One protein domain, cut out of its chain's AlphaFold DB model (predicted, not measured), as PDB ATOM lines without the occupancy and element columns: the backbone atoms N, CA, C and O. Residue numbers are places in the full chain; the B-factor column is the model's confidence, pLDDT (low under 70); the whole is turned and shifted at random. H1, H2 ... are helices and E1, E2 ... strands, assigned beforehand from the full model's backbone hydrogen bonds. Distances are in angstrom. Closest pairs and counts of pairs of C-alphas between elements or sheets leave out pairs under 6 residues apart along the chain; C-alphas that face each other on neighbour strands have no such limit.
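AT A GLANCE: This is residues 2 to 88 of the 88 residues of an uncharacterized protein of Paenibacillus sp. AR247 (UniProt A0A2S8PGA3). A small ribbon of two parallel strands, E1 and E2, lies between two helices, with H4 packed over one face and H3 over the other, farther off. H2 lies away at one end of the model, and at the opposite end residues 2 to 12 of H1 stick out as a helical arm. The printed part has 87 residues, with four named helices and two named strands in the order H1, H2, E1, H3, E2, H4, and is mostly helix. The whole is only just loose, close to compact, with a radius of gyration of the C-alphas of 14.9 A, and its elongated outline spans 49 by 31 by 17 A.

HOW THE PARTS SIT: The sheet consists of E1, residues 41 to 43, and E2, residues 66 to 68, which are parallel neighbours at 4 degrees. C-alphas 42 and 67 face each other at 4.7 A. N 42 and O 66, at 2.9 A, and N 68 and O 42, at 2.8 A, are within hydrogen-bond range. With H3, residues 48 to 56, the strands form a strand-helix-strand unit, two parallel neighbour strands with a helix between them in the chain, and its crossover is right-handed. The closest C-alphas of H3 and E2 are those of Arg 48 and Val 68, 7.8 A apart. The closest C-alphas of E2 and H4, residues 81 to 87, are those of Val 68 and Ala 86, 6.1 A apart; for E1 and H4 they are those of Gly 41 and Ala 86, at 6.3 A. H1, residues 2 to 17, is close to H3 but not clearly touching; their closest C-alphas, of Ala 17 and Glu 54, are 7.0 A apart. H1 and H3 run the same way at a shallow tilt of 25 degrees. H2, residues 26 to 35, is apart from H1, H3, H4 and E2. In H1, H2, H3 and H4 every O i to N i+4 pair is within hydrogen-bond range.

IN THESE COORDINATES: E1 is 6.8 A long and E2 6.5 A from first to last C-alpha. H3 measures 12.1 A, H4 9.9 A and H2 14.3 A. H1, the longest helix, measures 22.4 A and begins at C-alpha 2, (-8.213, 51.842, -5.774). E1 begins at C-alpha 41, (14.712, 40.111, 19.311), and H4 ends at C-alpha 87, (14.974, 45.243, 25.175).

THE WHOLE: The two C-alphas farthest apart are those of Ala 2 and Arg 36, at 49.4 A. Without residues 2 to 12, which stand free, the body spans 34 by 32 by 17 A. The link from E2 to H4, residues 69 to 80, is long. The printed part has no cut. Its mean pLDDT is 94.8, and no printed residue is under 70.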
ATOM      1  N   ALA A   2      -9.188  51.783  -6.882       86.75
ATOM      2  CA  ALA A   2      -8.213  51.842  -5.774       86.75
ATOM      3  C   ALA A   2      -8.087  50.535  -4.959       86.75
ATOM      4  O   ALA A   2      -6.982  50.049  -4.745       86.75
ATOM      5  N   LYS A   3      -9.219  49.918  -4.585       85.88
ATOM      6  CA  LYS A   3      -9.234  48.622  -3.881       85.88
ATOM      7  C   LYS A   3      -8.515  47.521  -4.672       85.88
ATOM      8  O   LYS A   3      -7.715  46.791  -4.116       85.88
ATOM      9  N   GLN A   4      -8.748  47.459  -5.980       91.88
ATOM     10  CA  GLN A   4      -8.133  46.457  -6.849       91.88
ATOM     11  C   GLN A   4      -6.610  46.633  -6.940       91.88
ATOM     12  O   GLN A   4      -5.891  45.645  -6.889       91.88
ATOM     13  N   ILE A   5      -6.113  47.873  -7.011       93.44
ATOM     14  CA  ILE A   5      -4.668  48.157  -6.997       93.44
ATOM     15  C   ILE A   5      -4.047  47.711  -5.671       93.44
ATOM     16  O   ILE A   5      -3.005  47.057  -5.676       93.44
ATOM     17  N   LEU A   6      -4.695  48.032  -4.547       90.75
ATOM     18  CA  LEU A   6      -4.227  47.623  -3.225       90.75
ATOM     19  C   LEU A   6      -4.193  46.094  -3.101       90.75
ATOM     20  O   LEU A   6      -3.157  45.541  -2.750       90.75
ATOM     21  N   ASP A   7      -5.286  45.422  -3.459       92.25
ATOM     22  CA  ASP A   7      -5.409  43.965  -3.373       92.25
ATOM     23  C   ASP A   7      -4.357  43.262  -4.251       92.25
ATOM     24  O   ASP A   7      -3.698  42.317  -3.810       92.25
ATOM     25  N   THR A   8      -4.145  43.743  -5.484       92.75
ATOM     26  CA  THR A   8      -3.106  43.217  -6.380       92.75
ATOM     27  C   THR A   8      -1.703  43.460  -5.823       92.75
ATOM     28  O   THR A   8      -0.885  42.542  -5.835       92.75
ATOM     29  N   GLY A   9      -1.424  44.654  -5.293       91.62
ATOM     30  CA  GLY A   9      -0.132  44.983  -4.692       91.62
ATOM     31  C   GLY A   9       0.174  44.140  -3.453       91.62
ATOM     32  O   GLY A   9       1.279  43.615  -3.323       91.62
ATOM     33  N   THR A  10      -0.811  43.943  -2.571       88.31
ATOM     34  CA  THR A  10      -0.677  43.083  -1.388       88.31
ATOM     35  C   THR A  10      -0.381  41.640  -1.778       88.31
ATOM     36  O   THR A  10       0.541  41.050  -1.218       88.31
ATOM     37  N   ARG A  11      -1.107  41.087  -2.757       89.12
ATOM     38  CA  ARG A  11      -0.863  39.722  -3.244       89.12
ATOM     39  C   ARG A  11       0.537  39.579  -3.835       89.12
ATOM     40  O   ARG A  11       1.272  38.686  -3.432       89.12
ATOM     41  N   TYR A  12       0.924  40.496  -4.723       91.38
ATOM     42  CA  TYR A  12       2.249  40.493  -5.343       91.38
ATOM     43  C   TYR A  12       3.370  40.560  -4.297       91.38
ATOM     44  O   TYR A  12       4.332  39.798  -4.369       91.38
ATOM     45  N   TYR A  13       3.241  41.442  -3.299       89.44
ATOM     46  CA  TYR A  13       4.210  41.536  -2.209       89.44
ATOM     47  C   TYR A  13       4.302  40.221  -1.424       89.44
ATOM     48  O   TYR A  13       5.405  39.733  -1.197       89.44
ATOM     49  N   GLN A  14       3.164  39.631  -1.037       86.69
ATOM     50  CA  GLN A  14       3.128  38.388  -0.259       86.69
ATOM     51  C   GLN A  14       3.781  37.223  -1.009       86.69
ATOM     52  O   GLN A  14       4.686  36.595  -0.472       86.69
ATOM     53  N   GLU A  15       3.387  36.981  -2.262       88.38
ATOM     54  CA  GLU A  15       3.922  35.879  -3.073       88.38
ATOM     55  C   GLU A  15       5.441  35.978  -3.258       88.38
ATOM     56  O   GLU A  15       6.131  34.958  -3.279       88.38
ATOM     57  N   ARG A  16       5.979  37.198  -3.384       89.62
ATOM     58  CA  ARG A  16       7.420  37.405  -3.564       89.62
ATOM     59  C   ARG A  16       8.198  37.397  -2.261       89.62
ATOM     60  O   ARG A  16       9.307  36.876  -2.257       89.62
ATOM     61  N   ALA A  17       7.647  37.950  -1.182       87.06
ATOM     62  CA  ALA A  17       8.313  37.988   0.119       87.06
ATOM     63  C   ALA A  17       8.664  36.576   0.615       87.06
ATOM     64  O   ALA A  17       9.757  36.356   1.126       87.06
ATOM     65  N   GLU A  18       7.786  35.600   0.377       83.00
ATOM     66  CA  GLU A  18       8.000  34.198   0.766       83.00
ATOM     67  C   GLU A  18       9.134  33.514  -0.016       83.00
ATOM     68  O   GLU A  18       9.780  32.590   0.484       83.00
ATOM     69  N   GLN A  19       9.419  33.998  -1.226       88.00
ATOM     70  CA  GLN A  19      10.466  33.469  -2.102       88.00
ATOM     71  C   GLN A  19      11.847  34.060  -1.803       88.00
ATOM     72  O   GLN A  19      12.841  33.562  -2.327       88.00
ATOM     73  N   ILE A  20      11.935  35.103  -0.970       90.62
ATOM     74  CA  ILE A  20      13.218  35.712  -0.615       90.62
ATOM     75  C   ILE A  20      14.018  34.689   0.207       90.62
ATOM     76  O   ILE A  20      13.539  34.225   1.248       90.62
ATOM     77  N   PRO A  21      15.206  34.260  -0.255       93.00
ATOM     78  CA  PRO A  21      16.046  33.361   0.521       93.00
ATOM     79  C   PRO A  21      16.659  34.107   1.708       93.00
ATOM     80  O   PRO A  21      16.851  35.323   1.669       93.00
ATOM     81  N   CYS A  22      17.000  33.367   2.762       95.06
ATOM     82  CA  CYS A  22      17.903  33.896   3.775       95.06
ATOM     83  C   CYS A  22      19.259  34.187   3.127       95.06
ATOM     84  O   CYS A  22      19.667  33.492   2.191       95.06
ATOM     85  N   TYR A  23      19.969  35.189   3.643       96.31
ATOM     86  CA  TYR A  23      21.386  35.306   3.328       96.31
ATOM     87  C   TYR A  23      22.104  34.021   3.761       96.31
ATOM     88  O   TYR A  23      21.732  33.459   4.801       96.31
ATOM     89  N   PRO A  24      23.101  33.559   2.985       96.19
ATOM     90  CA  PRO A  24      23.964  32.465   3.411       96.19
ATOM     91  C   PRO A  24      24.490  32.710   4.829       96.19
ATOM     92  O   PRO A  24      24.667  33.861   5.234       96.19
ATOM     93  N   ASP A  25      24.673  31.632   5.587       97.00
ATOM     94  CA  ASP A  25      25.261  31.606   6.936       97.00
ATOM     95  C   ASP A  25      24.439  32.279   8.057       97.00
ATOM     96  O   ASP A  25      24.644  31.987   9.232       97.00
ATOM     97  N   VAL A  26      23.442  33.117   7.741       97.12
ATOM     98  CA  VAL A  26      22.594  33.767   8.759       97.12
ATOM     99  C   VAL A  26      21.811  32.764   9.617       97.12
ATOM    100  O   VAL A  26      21.790  32.952  10.833       97.12
ATOM    101  N   PRO A  27      21.176  31.708   9.067       96.94
ATOM    102  CA  PRO A  27      20.486  30.724   9.901       96.94
ATOM    103  C   PRO A  27      21.417  30.022  10.899       96.94
ATOM    104  O   PRO A  27      21.051  29.882  12.062       96.94
ATOM    105  N   GLU A  28      22.622  29.638  10.466       98.00
ATOM    106  CA  GLU A  28      23.627  28.990  11.322       98.00
ATOM    107  C   GLU A  28      24.115  29.937  12.423       98.00
ATOM    108  O   GLU A  28      24.145  29.565  13.593       98.00
ATOM    109  N   LEU A  29      24.401  31.193  12.071       98.12
ATOM    110  CA  LEU A  29      24.776  32.225  13.036       98.12
ATOM    111  C   LEU A  29      23.697  32.430  14.110       98.12
ATOM    112  O   LEU A  29      24.012  32.531  15.294       98.12
ATOM    113  N   LEU A  30      22.424  32.525  13.714       98.25
ATOM    114  CA  LEU A  30      21.323  32.718  14.661       98.25
ATOM    115  C   LEU A  30      21.166  31.511  15.595       98.25
ATOM    116  O   LEU A  30      20.946  31.696  16.793       98.25
ATOM    117  N   ASP A  31      21.310  30.294  15.073       97.94
ATOM    118  CA  ASP A  31      21.267  29.082  15.892       97.94
ATOM    119  C   ASP A  31      22.427  29.048  16.898       97.94
ATOM    120  O   ASP A  31      22.208  28.854  18.095       97.94
ATOM    121  N   GLU A  32      23.650  29.363  16.461       98.50
ATOM    122  CA  GLU A  32      24.816  29.446  17.341       98.50
ATOM    123  C   GLU A  32      24.619  30.480  18.464       98.50
ATOM    124  O   GLU A  32      24.923  30.215  19.633       98.50
ATOM    125  N   LEU A  33      24.072  31.657  18.146       98.44
ATOM    126  CA  LEU A  33      23.758  32.675  19.150       98.44
ATOM    127  C   LEU A  33      22.728  32.166  20.169       98.44
ATOM    128  O   LEU A  33      22.906  32.385  21.372       98.44
ATOM    129  N   LYS A  34      21.693  31.441  19.725       97.69
ATOM    130  CA  LYS A  34      20.701  30.838  20.626       97.69
ATOM    131  C   LYS A  34      21.333  29.779  21.531       97.69
ATOM    132  O   LYS A  34      21.110  29.811  22.741       97.69
ATOM    133  N   GLN A  35      22.162  28.890  20.980       97.94
ATOM    134  CA  GLN A  35      22.866  27.841  21.732       97.94
ATOM    135  C   GLN A  35      23.827  28.417  22.781       97.94
ATOM    136  O   GLN A  35      23.957  27.871  23.877       97.94
ATOM    137  N   ARG A  36      24.461  29.558  22.487       98.38
ATOM    138  CA  ARG A  36      25.307  30.305  23.434       98.38
ATOM    139  C   ARG A  36      24.510  31.047  24.519       98.38
ATOM    140  O   ARG A  36      25.114  31.658  25.398       98.38
ATOM    141  N   GLY A  37      23.179  30.999  24.480       97.81
ATOM    142  CA  GLY A  37      22.299  31.590  25.488       97.81
ATOM    143  C   GLY A  37      22.007  33.079  25.292       97.81
ATOM    144  O   GLY A  37      21.517  33.723  26.222       97.81
ATOM    145  N   TYR A  38      22.286  33.648  24.114       97.88
ATOM    146  CA  TYR A  38      21.907  35.030  23.825       97.88
ATOM    147  C   TYR A  38      20.396  35.143  23.626       97.88
ATOM    148  O   TYR A  38      19.789  34.382  22.869       97.88
ATOM    149  N   ARG A  39      19.792  36.142  24.278       96.75
ATOM    150  CA  ARG A  39      18.426  36.563  23.956       96.75
ATOM    151  C   ARG A  39      18.441  37.354  22.663       96.75
ATOM    152  O   ARG A  39      19.294  38.222  22.479       96.75
ATOM    153  N   MET A  40      17.496  37.061  21.786       97.94
ATOM    154  CA  MET A  40      17.418  37.689  20.471       97.94
ATOM    155  C   MET A  40      16.026  38.256  20.243       97.94
ATOM    156  O   MET A  40      15.026  37.629  20.582       97.94
ATOM    157  N   GLY A  41      15.963  39.437  19.634       97.50
ATOM    158  CA  GLY A  41      14.712  40.111  19.311       97.50
ATOM    159  C   GLY A  41      14.745  40.741  17.927       97.50
ATOM    160  O   GLY A  41      15.805  41.106  17.417       97.50
ATOM    161  N   ILE A  42      13.570  40.885  17.319       97.94
ATOM    162  CA  ILE A  42      13.386  41.584  16.047       97.94
ATOM    163  C   ILE A  42      12.640  42.884  16.295       97.94
ATOM    164  O   ILE A  42      11.620  42.908  16.975       97.94
ATOM    165  N   VAL A  43      13.108  43.953  15.653       98.06
ATOM    166  CA  VAL A  43      12.388  45.223  15.563       98.06
ATOM    167  C   VAL A  43      12.189  45.548  14.089       98.06
ATOM    168  O   VAL A  43      13.168  45.623  13.345       98.06
ATOM    169  N   SER A  44      10.958  45.774  13.640       96.56
ATOM    170  CA  SER A  44      10.626  45.979  12.227       96.56
ATOM    171  C   SER A  44       9.531  47.027  12.040       96.56
ATOM    172  O   SER A  44       8.572  47.067  12.800       96.56
ATOM    173  N   SER A  45       9.637  47.842  10.984       95.62
ATOM    174  CA  SER A  45       8.557  48.750  10.553       95.62
ATOM    175  C   SER A  45       7.509  48.053   9.670       95.62
ATOM    176  O   SER A  45       6.611  48.708   9.148       95.62
ATOM    177  N   LYS A  46       7.630  46.733   9.455       93.12
ATOM    178  CA  LYS A  46       6.625  45.921   8.756       93.12
ATOM    179  C   LYS A  46       5.495  45.528   9.713       93.12
ATOM    180  O   LYS A  46       5.721  45.350  10.909       93.12
ATOM    181  N   ARG A  47       4.300  45.303   9.158       93.81
ATOM    182  CA  ARG A  47       3.172  44.717   9.898       93.81
ATOM    183  C   ARG A  47       3.534  43.350  10.453       93.81
ATOM    184  O   ARG A  47       4.143  42.539   9.745       93.81
ATOM    185  N   ARG A  48       3.062  43.056  11.663       96.12
ATOM    186  CA  ARG A  48       3.323  41.794  12.368       96.12
ATOM    187  C   ARG A  48       3.074  40.561  11.521       96.12
ATOM    188  O   ARG A  48       3.933  39.687  11.458       96.12
ATOM    189  N   PHE A  49       1.919  40.504  10.858       94.00
ATOM    190  CA  PHE A  49       1.538  39.353  10.039       94.00
ATOM    191  C   PHE A  49       2.614  39.003   9.001       94.00
ATOM    192  O   PHE A  49       2.932  37.832   8.823       94.00
ATOM    193  N   HIS A  50       3.212  40.008   8.353       93.19
ATOM    194  CA  HIS A  50       4.256  39.775   7.358       93.19
ATOM    195  C   HIS A  50       5.560  39.299   7.998       93.19
ATOM    196  O   HIS A  50       6.140  38.338   7.511       93.19
ATOM    197  N   VAL A  51       5.993  39.924   9.098       95.19
ATOM    198  CA  VAL A  51       7.231  39.536   9.797       95.19
ATOM    199  C   VAL A  51       7.151  38.093  10.286       95.19
ATOM    200  O   VAL A  51       8.033  37.296   9.991       95.19
ATOM    201  N   VAL A  52       6.072  37.744  10.990       95.31
ATOM    202  CA  VAL A  52       5.897  36.403  11.561       95.31
ATOM    203  C   VAL A  52       5.814  35.350  10.458       95.31
ATOM    204  O   VAL A  52       6.506  34.342  10.540       95.31
ATOM    205  N   LYS A  53       5.041  35.600   9.392       93.25
ATOM    206  CA  LYS A  53       4.922  34.656   8.272       93.25
ATOM    207  C   LYS A  53       6.255  34.443   7.547       93.25
ATOM    208  O   LYS A  53       6.606  33.308   7.241       93.25
ATOM    209  N   GLU A  54       7.007  35.518   7.289       93.25
ATOM    210  CA  GLU A  54       8.336  35.444   6.666       93.25
ATOM    211  C   GLU A  54       9.303  34.592   7.513       93.25
ATOM    212  O   GLU A  54      10.010  33.752   6.960       93.25
ATOM    213  N   LEU A  55       9.299  34.750   8.842       94.94
ATOM    214  CA  LEU A  55      10.149  33.973   9.756       94.94
ATOM    215  C   LEU A  55       9.727  32.503   9.856       94.94
ATOM    216  O   LEU A  55      10.584  31.625   9.778       94.94
ATOM    217  N   GLN A  56       8.425  32.232   9.977       94.94
ATOM    218  CA  GLN A  56       7.871  30.874  10.048       94.94
ATOM    219  C   GLN A  56       8.176  30.065   8.791       94.94
ATOM    220  O   GLN A  56       8.583  28.910   8.876       94.94
ATOM    221  N   ASN A  57       8.071  30.685   7.615       93.31
ATOM    222  CA  ASN A  57       8.414  30.041   6.345       93.31
ATOM    223  C   ASN A  57       9.895  29.637   6.250       93.31
ATOM    224  O   ASN A  57      10.265  28.868   5.362       93.31
ATOM    225  N   LYS A  58      10.746  30.173   7.129       93.19
ATOM    226  CA  LYS A  58      12.174  29.856   7.233       93.19
ATOM    227  C   LYS A  58      12.524  29.123   8.533       93.19
ATOM    228  O   LYS A  58      13.705  28.901   8.778       93.19
ATOM    229  N   SER A  59      11.532  28.770   9.353       94.62
ATOM    230  CA  SER A  59      11.709  28.175  10.687       94.62
ATOM    231  C   SER A  59      12.606  29.000  11.625       94.62
ATOM    232  O   SER A  59      13.298  28.443  12.474       94.62
ATOM    233  N   LEU A  60      12.628  30.327  11.462       96.38
ATOM    234  CA  LEU A  60      13.455  31.239  12.266       96.38
ATOM    235  C   LEU A  60      12.678  31.901  13.407       96.38
ATOM    236  O   LEU A  60      13.286  32.509  14.282       96.38
ATOM    237  N   ASP A  61      11.347  31.816  13.411       96.50
ATOM    238  CA  ASP A  61      10.489  32.464  14.409       96.50
ATOM    239  C   ASP A  61      10.784  31.977  15.832       96.50
ATOM    240  O   ASP A  61      10.797  32.778  16.762       96.50
ATOM    241  N   ILE A  62      11.127  30.697  15.979       96.19
ATOM    242  CA  ILE A  62      11.467  30.066  17.260       96.19
ATOM    243  C   ILE A  62      12.777  30.573  17.889       96.19
ATOM    244  O   ILE A  62      13.039  30.310  19.064       96.19
ATOM    245  N   LEU A  63      13.622  31.269  17.125       97.81
ATOM    246  CA  LEU A  63      14.927  31.735  17.604       97.81
ATOM    247  C   LEU A  63      14.811  33.045  18.395       97.81
ATOM    248  O   LEU A  63      15.647  33.315  19.261       97.81
ATOM    249  N   PHE A  64      13.765  33.835  18.146       97.88
ATOM    250  CA  PHE A  64      13.585  35.164  18.728       97.88
ATOM    251  C   PHE A  64      12.599  35.137  19.896       97.88
ATOM    252  O   PHE A  64      11.500  34.604  19.790       97.88
ATOM    253  N   ASP A  65      12.979  35.763  21.006       96.75
ATOM    254  CA  ASP A  65      12.158  35.847  22.218       96.75
ATOM    255  C   ASP A  65      11.091  36.948  22.107       96.75
ATOM    256  O   ASP A  65      10.054  36.898  22.768       96.75
ATOM    257  N   VAL A  66      11.337  37.949  21.256       97.50
ATOM    258  CA  VAL A  66      10.446  39.091  21.049       97.50
ATOM    259  C   VAL A  66      10.461  39.554  19.595       97.50
ATOM    260  O   VAL A  66      11.504  39.620  18.940       97.50
ATOM    261  N   ILE A  67       9.283  39.913  19.092       98.06
ATOM    262  CA  ILE A  67       9.105  40.538  17.782       98.06
ATOM    263  C   ILE A  67       8.288  41.812  17.982       98.06
ATOM    264  O   ILE A  67       7.085  41.744  18.243       98.06
ATOM    265  N   VAL A  68       8.952  42.956  17.821       98.19
ATOM    266  CA  VAL A  68       8.347  44.288  17.771       98.19
ATOM    267  C   VAL A  68       8.127  44.667  16.307       98.19
ATOM    268  O   VAL A  68       9.067  44.911  15.546       98.19
ATOM    269  N   ALA A  69       6.870  44.680  15.898       98.00
ATOM    270  CA  ALA A  69       6.384  45.055  14.583       98.00
ATOM    271  C   ALA A  69       5.815  46.483  14.577       98.00
ATOM    272  O   ALA A  69       5.787  47.178  15.594       98.00
ATOM    273  N   GLN A  70       5.334  46.918  13.410       96.88
ATOM    274  CA  GLN A  70       4.786  48.258  13.209       96.88
ATOM    275  C   GLN A  70       3.707  48.624  14.239       96.88
ATOM    276  O   GLN A  70       3.680  49.751  14.718       96.88
ATOM    277  N   GLU A  71       2.816  47.690  14.561       97.56
ATOM    278  CA  GLU A  71       1.643  47.947  15.398       97.56
ATOM    279  C   GLU A  71       1.959  48.112  16.894       97.56
ATOM    280  O   GLU A  71       1.091  48.539  17.650       97.56
ATOM    281  N   ASP A  72       3.178  47.790  17.333       97.62
ATOM    282  CA  ASP A  72       3.514  47.710  18.765       97.62
ATOM    283  C   ASP A  72       3.949  49.028  19.384       97.62
ATOM    284  O   ASP A  72       4.053  49.147  20.602       97.62
ATOM    285  N   THR A  73       4.242  50.017  18.548       97.00
ATOM    286  CA  THR A  73       4.702  51.329  18.993       97.00
ATOM    287  C   THR A  73       4.030  52.420  18.188       97.00
ATOM    288  O   THR A  73       3.837  52.295  16.980       97.00
ATOM    289  N   LEU A  74       3.684  53.514  18.868       96.50
ATOM    290  CA  LEU A  74       3.132  54.700  18.213       96.50
ATOM    291  C   LEU A  74       4.203  55.416  17.385       96.50
ATOM    292  O   LEU A  74       3.928  55.865  16.276       96.50
ATOM    293  N   GLN A  75       5.422  55.512  17.924       96.31
ATOM    294  CA  GLN A  75       6.569  56.073  17.224       96.31
ATOM    295  C   GLN A  75       7.388  54.955  16.591       96.31
ATOM    296  O   GLN A  75       7.872  54.056  17.271       96.31
ATOM    297  N   HIS A  76       7.565  55.022  15.277       94.12
ATOM    298  CA  HIS A  76       8.319  54.018  14.535       94.12
ATOM    299  C   HIS A  76       9.804  54.388  14.436       94.12
ATOM    300  O   HIS A  76      10.196  55.537  14.645       94.12
ATOM    301  N   LYS A  77      10.644  53.418  14.045       92.38
ATOM    302  CA  LYS A  77      12.053  53.676  13.709       92.38
ATOM    303  C   LYS A  77      12.170  54.888  12.761       92.38
ATOM    304  O   LYS A  77      11.394  54.965  11.809       92.38
ATOM    305  N   PRO A  78      13.144  55.792  12.967       95.56
ATOM    306  CA  PRO A  78      14.304  55.666  13.854       95.56
ATOM    307  C   PRO A  78      14.061  56.080  15.317       95.56
ATOM    308  O   PRO A  78      15.028  56.174  16.070       95.56
ATOM    309  N   HIS A  79      12.816  56.327  15.741       97.50
ATOM    310  CA  HIS A  79      12.522  56.602  17.150       97.50
ATOM    311  C   HIS A  79      12.960  55.421  18.046       97.50
ATOM    312  O   HIS A  79      12.872  54.270  17.599       97.50
ATOM    313  N   PRO A  80      13.446  55.666  19.281       97.31
ATOM    314  CA  PRO A  80      13.959  54.610  20.158       97.31
ATOM    315  C   PRO A  80      12.893  53.662  20.721       97.31
ATOM    316  O   PRO A  80      13.225  52.509  20.984       97.31
ATOM    317  N   ASP A  81      11.642  54.102  20.885       97.56
ATOM    318  CA  ASP A  81      10.533  53.322  21.474       97.56
ATOM    319  C   ASP A  81      10.492  51.837  21.074       97.56
ATOM    320  O   ASP A  81      10.483  50.991  21.967       97.56
ATOM    321  N   PRO A  82      10.511  51.465  19.779       97.56
ATOM    322  CA  PRO A  82      10.430  50.063  19.383       97.56
ATOM    323  C   PRO A  82      11.672  49.249  19.761       97.56
ATOM    324  O   PRO A  82      11.568  48.043  19.963       97.56
ATOM    325  N   LEU A  83      12.842  49.883  19.881       96.94
ATOM    326  CA  LEU A  83      14.038  49.218  20.398       96.94
ATOM    327  C   LEU A  83      13.965  49.056  21.920       96.94
ATOM    328  O   LEU A  83      14.310  47.994  22.426       96.94
ATOM    329  N   VAL A  84      13.486  50.082  22.632       97.69
ATOM    330  CA  VAL A  84      13.284  50.029  24.088       97.69
ATOM    331  C   VAL A  84      12.290  48.927  24.449       97.69
ATOM    332  O   VAL A  84      12.596  48.117  25.312       97.69
ATOM    333  N   LEU A  85      11.164  48.837  23.734       97.19
ATOM    334  CA  LEU A  85      10.153  47.796  23.934       97.19
ATOM    335  C   LEU A  85      10.691  46.374  23.690       97.19
ATOM    336  O   LEU A  85      10.256  45.431  24.338       97.19
ATOM    337  N   ALA A  86      11.623  46.200  22.750       97.12
ATOM    338  CA  ALA A  86      12.229  44.893  22.491       97.12
ATOM    339  C   ALA A  86      13.283  44.497  23.540       97.12
ATOM    340  O   ALA A  86      13.592  43.318  23.678       97.12
ATOM    341  N   ALA A  87      13.882  45.470  24.229       95.00
ATOM    342  CA  ALA A  87      14.974  45.243  25.175       95.00
ATOM    343  C   ALA A  87      14.525  45.206  26.647       95.00
ATOM    344  O   ALA A  87      15.340  44.885  27.514       95.00
ATOM    345  N   SER A  88      13.268  45.563  26.924       87.06
ATOM    346  CA  SER A  88      12.630  45.529  28.248       87.06
ATOM    347  C   SER A  88      12.150  44.136  28.632       87.06
ATOM    348  O   SER A  88      12.403  43.736  29.790       87.06
TER     349      SER A  88